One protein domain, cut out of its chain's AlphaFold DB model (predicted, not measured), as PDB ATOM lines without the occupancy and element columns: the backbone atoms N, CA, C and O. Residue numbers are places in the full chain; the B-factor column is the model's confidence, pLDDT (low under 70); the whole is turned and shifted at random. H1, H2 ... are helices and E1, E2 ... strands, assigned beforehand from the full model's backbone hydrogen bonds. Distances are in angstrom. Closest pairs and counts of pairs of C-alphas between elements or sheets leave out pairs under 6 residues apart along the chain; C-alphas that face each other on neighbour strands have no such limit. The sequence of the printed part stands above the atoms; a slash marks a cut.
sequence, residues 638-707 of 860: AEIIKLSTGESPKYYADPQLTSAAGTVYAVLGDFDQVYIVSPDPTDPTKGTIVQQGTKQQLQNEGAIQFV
ATOM      1  N   ALA A 638     187.721 156.578 253.340       74.19
ATOM      2  CA  ALA A 638     186.854 155.792 254.220       74.19
ATOM      3  C   ALA A 638     186.250 156.632 255.365       74.19
ATOM      4  O   ALA A 638     185.073 156.479 255.695       74.19
ATOM      5  N   GLU A 639     187.023 157.552 255.950       74.00
ATOM      6  CA  GLU A 639     186.527 158.472 256.980       74.00
ATOM      7  C   GLU A 639     185.533 159.476 256.402       74.00
ATOM      8  O   GLU A 639     184.492 159.704 257.012       74.00
ATOM      9  N   ILE A 640     185.789 160.007 255.202       72.00
ATOM     10  CA  ILE A 640     184.852 160.911 254.522       72.00
ATOM     11  C   ILE A 640     183.549 160.194 254.172       72.00
ATOM     12  O   ILE A 640     182.480 160.745 254.422       72.00
ATOM     13  N   ILE A 641     183.605 158.959 253.662       72.69
ATOM     14  CA  ILE A 641     182.397 158.162 253.400       72.69
ATOM     15  C   ILE A 641     181.613 157.979 254.700       72.69
ATOM     16  O   ILE A 641     180.437 158.334 254.753       72.69
ATOM     17  N   LYS A 642     182.272 157.536 255.775       72.50
ATOM     18  CA  LYS A 642     181.638 157.340 257.084       72.50
ATOM     19  C   LYS A 642     181.013 158.628 257.633       72.50
ATOM     20  O   LYS A 642     179.896 158.574 258.142       72.50
ATOM     21  N   LEU A 643     181.697 159.766 257.503       68.56
ATOM     22  CA  LEU A 643     181.204 161.083 257.920       68.56
ATOM     23  C   LEU A 643     180.033 161.562 257.049       68.56
ATOM     24  O   LEU A 643     179.079 162.100 257.596       68.56
ATOM     25  N   SER A 644     180.070 161.299 255.738       64.88
ATOM     26  CA  SER A 644     179.024 161.681 254.773       64.88
ATOM     27  C   SER A 644     177.749 160.838 254.860       64.88
ATOM     28  O   SER A 644     176.671 161.305 254.500       64.88
ATOM     29  N   THR A 645     177.868 159.594 255.338       63.62
ATOM     30  CA  THR A 645     176.734 158.683 255.577       63.62
ATOM     31  C   THR A 645     176.214 158.727 257.016       63.62
ATOM     32  O   THR A 645     175.156 158.168 257.298       63.62
ATOM     33  N   GLY A 646     176.959 159.345 257.938       55.91
ATOM     34  CA  GLY A 646     176.573 159.523 259.338       55.91
ATOM     35  C   GLY A 646     175.819 160.834 259.583       55.91
ATOM     36  O   GLY A 646     175.712 161.681 258.705       55.91
ATOM     37  N   GLU A 647     175.329 161.042 260.807       45.22
ATOM     38  CA  GLU A 647     174.654 162.285 261.235       45.22
ATOM     39  C   GLU A 647     175.631 163.474 261.426       45.22
ATOM     40  O   GLU A 647     175.447 164.297 262.323       45.22
ATOM     41  N   SER A 648     176.703 163.576 260.630       46.47
ATOM     42  CA  SER A 648     177.639 164.701 260.719       46.47
ATOM     43  C   SER A 648     177.090 165.909 259.948       46.47
ATOM     44  O   SER A 648     176.872 165.809 258.743       46.47
ATOM     45  N   PRO A 649     176.887 167.078 260.581       46.72
ATOM     46  CA  PRO A 649     176.392 168.271 259.890       46.72
ATOM     47  C   PRO A 649     177.415 168.901 258.926       46.72
ATOM     48  O   PRO A 649     177.040 169.784 258.160       46.72
ATOM     49  N   LYS A 650     178.683 168.464 258.965       59.31
ATOM     50  CA  LYS A 650     179.802 169.057 258.210       59.31
ATOM     51  C   LYS A 650     180.088 168.393 256.867       59.31
ATOM     52  O   LYS A 650     180.626 169.043 255.983       59.31
ATOM     53  N   TYR A 651     179.746 167.113 256.725       60.12
ATOM     54  CA  TYR A 651     180.042 166.332 255.531       60.12
ATOM     55  C   TYR A 651     178.753 165.732 254.998       60.12
ATOM     56  O   TYR A 651     178.147 164.891 255.653       60.12
ATOM     57  N   TYR A 652     178.323 166.156 253.814       62.34
ATOM     58  CA  TYR A 652     177.163 165.572 253.146       62.34
ATOM     59  C   TYR A 652     177.433 165.394 251.657       62.34
ATOM     60  O   TYR A 652     178.154 166.176 251.031       62.34
ATOM     61  N   ALA A 653     176.855 164.337 251.092       67.31
ATOM     62  CA  ALA A 653     176.826 164.156 249.651       67.31
ATOM     63  C   ALA A 653     175.853 165.183 249.058       67.31
ATOM     64  O   ALA A 653     174.664 165.156 249.382       67.31
ATOM     65  N   ASP A 654     176.348 166.089 248.216       66.00
ATOM     66  CA  ASP A 654     175.486 167.013 247.479       66.00
ATOM     67  C   ASP A 654     174.985 166.309 246.210       66.00
ATOM     68  O   ASP A 654     175.773 166.073 245.290       66.00
ATOM     69  N   PRO A 655     173.688 165.964 246.126       63.28
ATOM     70  CA  PRO A 655     173.143 165.262 244.969       63.28
ATOM     71  C   PRO A 655     173.185 166.099 243.679       63.28
ATOM     72  O   PRO A 655     172.967 165.548 242.602       63.28
ATOM     73  N   GLN A 656     173.450 167.408 243.762       64.94
ATOM     74  CA  GLN A 656     173.591 168.299 242.606       64.94
ATOM     75  C   GLN A 656     175.024 168.360 242.069       64.94
ATOM     76  O   GLN A 656     175.245 168.942 241.006       64.94
ATOM     77  N   LEU A 657     176.001 167.777 242.771       61.88
ATOM     78  CA  LEU A 657     177.388 167.702 242.327       61.88
ATOM     79  C   LEU A 657     177.708 166.286 241.852       61.88
ATOM     80  O   LEU A 657     177.877 165.360 242.642       61.88
ATOM     81  N   THR A 658     177.844 166.122 240.540       66.69
ATOM     82  CA  THR A 658     178.307 164.863 239.948       66.69
ATOM     83  C   THR A 658     179.765 164.984 239.540       66.69
ATOM     84  O   THR A 658     180.155 165.962 238.898       66.69
ATOM     85  N   SER A 659     180.572 163.977 239.873       68.94
ATOM     86  CA  SER A 659     181.921 163.860 239.320       68.94
ATOM     87  C   SER A 659     181.860 163.599 237.813       68.94
ATOM     88  O   SER A 659     181.010 162.843 237.336       68.94
ATOM     89  N   ALA A 660     182.800 164.163 237.054       62.75
ATOM     90  CA  ALA A 660     182.893 163.908 235.612       62.75
ATOM     91  C   ALA A 660     183.166 162.422 235.274       62.75
ATOM     92  O   ALA A 660     182.885 161.974 234.164       62.75
ATOM     93  N   ALA A 661     183.677 161.649 236.241       60.72
ATOM     94  CA  ALA A 661     183.996 160.227 236.111       60.72
ATOM     95  C   ALA A 661     182.825 159.272 236.442       60.72
ATOM     96  O   ALA A 661     183.003 158.054 236.384       60.72
ATOM     97  N   GLY A 662     181.644 159.780 236.825       55.78
ATOM     98  CA  GLY A 662     180.396 159.008 236.975       55.78
ATOM     99  C   GLY A 662     180.351 157.947 238.088       55.78
ATOM    100  O   GLY A 662     179.283 157.410 238.361       55.78
ATOM    101  N   THR A 663     181.475 157.658 238.752       56.31
ATOM    102  CA  THR A 663     181.607 156.584 239.760       56.31
ATOM    103  C   THR A 663     182.045 157.110 241.132       56.31
ATOM    104  O   THR A 663     182.368 156.337 242.029       56.31
ATOM    105  N   VAL A 664     182.094 158.435 241.295       62.31
ATOM    106  CA  VAL A 664     182.702 159.107 242.448       62.31
ATOM    107  C   VAL A 664     181.708 160.077 243.096       62.31
ATOM    108  O   VAL A 664     181.052 160.842 242.384       62.31
ATOM    109  N   TYR A 665     181.629 160.062 244.431       69.56
ATOM    110  CA  TYR A 665     180.813 160.980 245.232       69.56
ATOM    111  C   TYR A 665     181.535 162.313 245.447       69.56
ATOM    112  O   TYR A 665     182.721 162.325 245.778       69.56
ATOM    113  N   ALA A 666     180.813 163.425 245.295       63.69
ATOM    114  CA  ALA A 666     181.257 164.735 245.755       63.69
ATOM    115  C   ALA A 666     180.695 164.981 247.162       63.69
ATOM    116  O   ALA A 666     179.480 165.013 247.361       63.69
ATOM    117  N   VAL A 667     181.585 165.132 248.138       68.75
ATOM    118  CA  VAL A 667     181.234 165.426 249.528       68.75
ATOM    119  C   VAL A 667     181.675 166.852 249.833       68.75
ATOM    120  O   VAL A 667     182.860 167.164 249.712       68.75
ATOM    121  N   LEU A 668     180.732 167.721 250.203       65.62
ATOM    122  CA  LEU A 668     181.064 169.049 250.725       65.62
ATOM    123  C   LEU A 668     181.550 168.914 252.167       65.62
ATOM    124  O   LEU A 668     180.878 168.264 252.961       65.62
ATOM    125  N   GLY A 669     182.697 169.516 252.473       64.12
ATOM    126  CA  GLY A 669     183.203 169.752 253.825       64.12
ATOM    127  C   GLY A 669     183.040 171.217 254.252       64.12
ATOM    128  O   GLY A 669     182.368 172.003 253.581       64.12
ATOM    129  N   ASP A 670     183.685 171.601 255.358       59.62
ATOM    130  CA  ASP A 670     183.690 172.989 255.845       59.62
ATOM    131  C   ASP A 670     184.401 173.950 254.853       59.62
ATOM    132  O   ASP A 670     185.335 173.565 254.150       59.62
ATOM    133  N   PHE A 671     183.988 175.227 254.832       54.00
ATOM    134  CA  PHE A 671     184.645 176.337 254.106       54.00
ATOM    135  C   PHE A 671     184.820 176.155 252.581       54.00
ATOM    136  O   PHE A 671     185.896 176.407 252.040       54.00
ATOM    137  N   ASP A 672     183.761 175.741 251.871       64.12
ATOM    138  CA  ASP A 672     183.742 175.523 250.407       64.12
ATOM    139  C   ASP A 672     184.669 174.408 249.892       64.12
ATOM    140  O   ASP A 672     184.841 174.254 248.678       64.12
ATOM    141  N   GLN A 673     185.242 173.594 250.780       75.94
ATOM    142  CA  GLN A 673     186.081 172.463 250.401       75.94
ATOM    143  C   GLN A 673     185.219 171.283 249.930       75.94
ATOM    144  O   GLN A 673     184.261 170.882 250.585       75.94
ATOM    145  N   VAL A 674     185.559 170.709 248.782       79.88
ATOM    146  CA  VAL A 674     184.867 169.576 248.167       79.88
ATOM    147  C   VAL A 674     185.849 168.419 248.036       79.88
ATOM    148  O   VAL A 674     186.977 168.599 247.576       79.88
ATOM    149  N   TYR A 675     185.404 167.224 248.414       82.12
ATOM    150  CA  TYR A 675     186.155 165.979 248.319       82.12
ATOM    151  C   TYR A 675     185.505 165.059 247.287       82.12
ATOM    152  O   TYR A 675     184.321 164.737 247.378       82.12
ATOM    153  N   ILE A 676     186.288 164.621 246.306       82.12
ATOM    154  CA  ILE A 676     185.896 163.674 245.260       82.12
ATOM    155  C   ILE A 676     186.383 162.296 245.715       82.12
ATOM    156  O   ILE A 676     187.583 162.021 245.681       82.12
ATOM    157  N   VAL A 677     185.474 161.441 246.197       81.25
ATOM    158  CA  VAL A 677     185.818 160.154 246.833       81.25
ATOM    159  C   VAL A 677     185.378 158.957 245.995       81.25
ATOM    160  O   VAL A 677     184.182 158.694 245.853       81.25
ATOM    161  N   SER A 678     186.340 158.196 245.470       82.75
ATOM    162  CA  SER A 678     186.056 156.944 244.768       82.75
ATOM    163  C   SER A 678     185.841 155.832 245.795       82.75
ATOM    164  O   SER A 678     186.805 155.473 246.483       82.75
ATOM    165  N   PRO A 679     184.623 155.275 245.920       77.62
ATOM    166  CA  PRO A 679     184.384 154.119 246.773       77.62
ATOM    167  C   PRO A 679     185.142 152.896 246.238       77.62
ATOM    168  O   PRO A 679     185.362 152.762 245.030       77.62
ATOM    169  N   ASP A 680     185.549 152.002 247.133       77.19
ATOM    170  CA  ASP A 680     186.103 150.703 246.756       77.19
ATOM    171  C   ASP A 680     184.969 149.832 246.172       77.19
ATOM    172  O   ASP A 680     183.927 149.668 246.814       77.19
ATOM    173  N   PRO A 681     185.129 149.258 244.965       73.62
ATOM    174  CA  PRO A 681     184.089 148.451 244.326       73.62
ATOM    175  C   PRO A 681     183.754 147.156 245.084       73.62
ATOM    176  O   PRO A 681     182.713 146.553 244.824       73.62
ATOM    177  N   THR A 682     184.621 146.708 245.994       76.00
ATOM    178  CA  THR A 682     184.431 145.498 246.808       76.00
ATOM    179  C   THR A 682     183.903 145.783 248.213       76.00
ATOM    180  O   THR A 682     183.365 144.878 248.852       76.00
ATOM    181  N   ASP A 683     184.016 147.026 248.688       76.19
ATOM    182  CA  ASP A 683     183.571 147.455 250.013       76.19
ATOM    183  C   ASP A 683     183.169 148.944 249.985       76.19
ATOM    184  O   ASP A 683     184.027 149.817 250.128       76.19
ATOM    185  N   PRO A 684     181.870 149.273 249.848       70.56
ATOM    186  CA  PRO A 684     181.406 150.656 249.714       70.56
ATOM    187  C   PRO A 684     181.619 151.503 250.979       70.56
ATOM    188  O   PRO A 684     181.366 152.704 250.954       70.56
ATOM    189  N   THR A 685     182.077 150.903 252.085       70.31
ATOM    190  CA  THR A 685     182.473 151.625 253.305       70.31
ATOM    191  C   THR A 685     183.922 152.118 253.264       70.31
ATOM    192  O   THR A 685     184.343 152.889 254.129       70.31
ATOM    193  N   LYS A 686     184.690 151.711 252.247       76.25
ATOM    194  CA  LYS A 686     186.052 152.170 251.970       76.25
ATOM    195  C   LYS A 686     186.065 153.057 250.737       76.25
ATOM    196  O   LYS A 686     185.254 152.911 249.828       76.25
ATOM    197  N   GLY A 687     187.028 153.968 250.685       79.19
ATOM    198  CA  GLY A 687     187.221 154.817 249.522       79.19
ATOM    199  C   GLY A 687     188.553 155.541 249.556       79.19
ATOM    200  O   GLY A 687     189.218 155.622 250.591       79.19
ATOM    201  N   THR A 688     188.931 156.079 248.405       82.12
ATOM    202  CA  THR A 688     190.123 156.914 248.236       82.12
ATOM    203  C   THR A 688     189.705 158.306 247.794       82.12
ATOM    204  O   THR A 688     188.795 158.462 246.977       82.12
ATOM    205  N   ILE A 689     190.344 159.331 248.360       83.88
ATOM    206  CA  ILE A 689     190.169 160.704 247.886       83.88
ATOM    207  C   ILE A 689     190.916 160.801 246.561       83.88
ATOM    208  O   ILE A 689     192.136 160.659 246.520       83.88
ATOM    209  N   VAL A 690     190.169 160.997 245.483       84.75
ATOM    210  CA  VAL A 690     190.704 161.162 244.129       84.75
ATOM    211  C   VAL A 690     191.188 162.593 243.942       84.75
ATOM    212  O   VAL A 690     192.223 162.824 243.326       84.75
ATOM    213  N   GLN A 691     190.437 163.553 244.485       84.88
ATOM    214  CA  GLN A 691     190.720 164.975 244.351       84.88
ATOM    215  C   GLN A 691     190.055 165.759 245.485       84.88
ATOM    216  O   GLN A 691     189.013 165.357 246.003       84.88
ATOM    217  N   GLN A 692     190.660 166.878 245.867       87.00
ATOM    218  CA  GLN A 692     190.117 167.807 246.853       87.00
ATOM    219  C   GLN A 692     190.450 169.240 246.440       87.00
ATOM    220  O   GLN A 692     191.507 169.486 245.860       87.00
ATOM    221  N   GLY A 693     189.572 170.185 246.745       84.00
ATOM    222  CA  GLY A 693     189.766 171.594 246.414       84.00
ATOM    223  C   GLY A 693     188.539 172.410 246.782       84.00
ATOM    224  O   GLY A 693     187.554 171.862 247.265       84.00
ATOM    225  N   THR A 694     188.570 173.720 246.560       83.81
ATOM    226  CA  THR A 694     187.344 174.521 246.691       83.81
ATOM    227  C   THR A 694     186.346 174.154 245.592       83.81
ATOM    228  O   THR A 694     186.739 173.737 244.498       83.81
ATOM    229  N   LYS A 695     185.047 174.366 245.831       77.94
ATOM    230  CA  LYS A 695     183.995 174.161 244.819       77.94
ATOM    231  C   LYS A 695     184.334 174.846 243.493       77.94
ATOM    232  O   LYS A 695     184.195 174.238 242.437       77.94
ATOM    233  N   GLN A 696     184.823 176.083 243.550       79.38
ATOM    234  CA  GLN A 696     185.173 176.853 242.359       79.38
ATOM    235  C   GLN A 696     186.408 176.291 241.638       79.38
ATOM    236  O   GLN A 696     186.410 176.219 240.412       79.38
ATOM    237  N   GLN A 697     187.431 175.836 242.371       81.38
ATOM    238  CA  GLN A 697     188.599 175.172 241.777       81.38
ATOM    239  C   GLN A 697     188.204 173.885 241.051       81.38
ATOM    240  O   GLN A 697     188.514 173.735 239.873       81.38
ATOM    241  N   LEU A 698     187.439 173.002 241.700       81.62
ATOM    242  CA  LEU A 698     187.045 171.725 241.097       81.62
ATOM    243  C   LEU A 698     186.062 171.892 239.929       81.62
ATOM    244  O   LEU A 698     186.050 171.064 239.019       81.62
ATOM    245  N   GLN A 699     185.253 172.955 239.926       80.44
ATOM    246  CA  GLN A 699     184.431 173.326 238.771       80.44
ATOM    247  C   GLN A 699     185.292 173.810 237.599       80.44
ATOM    248  O   GLN A 699     185.086 173.370 236.470       80.44
ATOM    249  N   ASN A 700     186.277 174.673 237.861       81.62
ATOM    250  CA  ASN A 700     187.190 175.185 236.834       81.62
ATOM    251  C   ASN A 700     188.076 174.077 236.242       81.62
ATOM    252  O   ASN A 700     188.379 174.098 235.053       81.62
ATOM    253  N   GLU A 701     188.453 173.094 237.058       81.88
ATOM    254  CA  GLU A 701     189.201 171.900 236.648       81.88
ATOM    255  C   GLU A 701     188.318 170.859 235.932       81.88
ATOM    256  O   GLU A 701     188.823 169.849 235.445       81.88
ATOM    257  N   GLY A 702     187.000 171.083 235.856       80.31
ATOM    258  CA  GLY A 702     186.042 170.155 235.251       80.31
ATOM    259  C   GLY A 702     185.848 168.853 236.035       80.31
ATOM    260  O   GLY A 702     185.256 167.909 235.514       80.31
ATOM    261  N   ALA A 703     186.335 168.783 237.275       78.62
ATOM    262  CA  ALA A 703     186.280 167.596 238.123       78.62
ATOM    263  C   ALA A 703     184.869 167.341 238.688       78.62
ATOM    264  O   ALA A 703     184.467 166.188 238.877       78.62
ATOM    265  N   ILE A 704     184.092 168.410 238.893       78.00
ATOM    266  CA  ILE A 704     182.671 168.364 239.264       78.00
ATOM    267  C   ILE A 704     181.822 169.178 238.287       78.00
ATOM    268  O   ILE A 704     182.250 170.212 237.774       78.00
ATOM    269  N   GLN A 705     180.587 168.735 238.073       78.56
ATOM    270  CA  GLN A 705     179.570 169.469 237.325       78.56
ATOM    271  C   GLN A 705     178.341 169.693 238.200       78.56
ATOM    272  O   GLN A 705     177.957 168.821 238.981       78.56
ATOM    273  N   PHE A 706     177.732 170.871 238.061       74.50
ATOM    274  CA  PHE A 706     176.467 171.187 238.710       74.50
ATOM    275  C   PHE A 706     175.310 170.687 237.847       74.50
ATOM    276  O   PHE A 706     175.189 171.083 236.685       74.50
ATOM    277  N   VAL A 707     174.456 169.845 238.417       69.06
ATOM    278  CA  VAL A 707     173.258 169.323 237.763       69.06
ATOM    279  C   VAL A 707     172.039 170.016 238.379       69.06
ATOM    280  O   VAL A 707     171.722 169.771 239.545       69.06
TER     281      VAL A 707
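Overview. This is residues 638 to 707 of the 860 residues of an uncharacterized protein of Hyphomonas sp (UniProt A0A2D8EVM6). A five-stranded antiparallel sheet, strongly twisted and curled, makes the core, with a short helix on each of its two faces. H1 covers one face, closest to E4, and the sheet curls round H2 on the other face, where E1 bends sharply and pairs with the short edge strand E5. The 70 printed residues hold two named helices and five named strands, in the order H1, E1, E2, E3, E4, H2, E5 along the chain, and the sheet's order is E4, E3, E2, E1, E5. The class is mixed, helices and strands. The whole is compact, with a radius of gyration of the C-alphas of 11.1 A and spans of 30 by 25 by 18 A.

Along the chain. E4, residues 683 to 694, is the longest strand; it runs 27.5 A from C-alpha 683 at (183.571, 147.455, 250.013) to C-alpha 694 at (187.344, 174.521, 246.691), and bends by 59 degrees at residue 691. E3, residues 673 to 680, is 22.1 A long. E2 is residues 665 to 668, 9.8 A. E1, residues 652 to 659, measures 14.7 A end to end and bends by 95 degrees at residue 656. E5 is residues 704 to 706, 6.8 A. H1, residues 638 to 645, begins at C-alpha 638 at (186.854, 155.792, 254.220) and is 10.6 A long. H2, residues 695 to 700, is 8.7 A long.

Arrangement. E1, E2, E3 and E4 form a meander, each strand the antiparallel neighbour of the one before, and each successive pair is a hairpin. Between E4 and E3, N 676 and O 691 are 2.8 A apart, within hydrogen-bond range. Between E3 and E2, N 667 and O 675 are 2.9 A apart, and between E2 and E1, N 668 and O 652 are 3.1 A apart. E5 is antiparallel to E1, with N 705 and O 658 at 2.9 A. E3 and E5 are apart, but only just, with their closest C-alphas 8.3 A apart. H1 and H2 are on opposite faces of the sheet. The closest C-alphas of H1 and E4 are those of Ala 638 and Lys 686, 4.3 A apart. Those of H2 and E3 are Val 674 and Lys 695, 5.7 A apart. In H1 and H2 every O i to N i+4 pair is within hydrogen-bond range.

Size, cuts and confidence. The two C-alphas farthest apart are those of Phe 671 and Thr 682, at 31.7 A. The printed part has no cut. The link from H1 to E1 is short, the other links are tight, and none is long. Mean pLDDT of the printed part is 71.1; residues 643 to 672 and residue 707 are under 70.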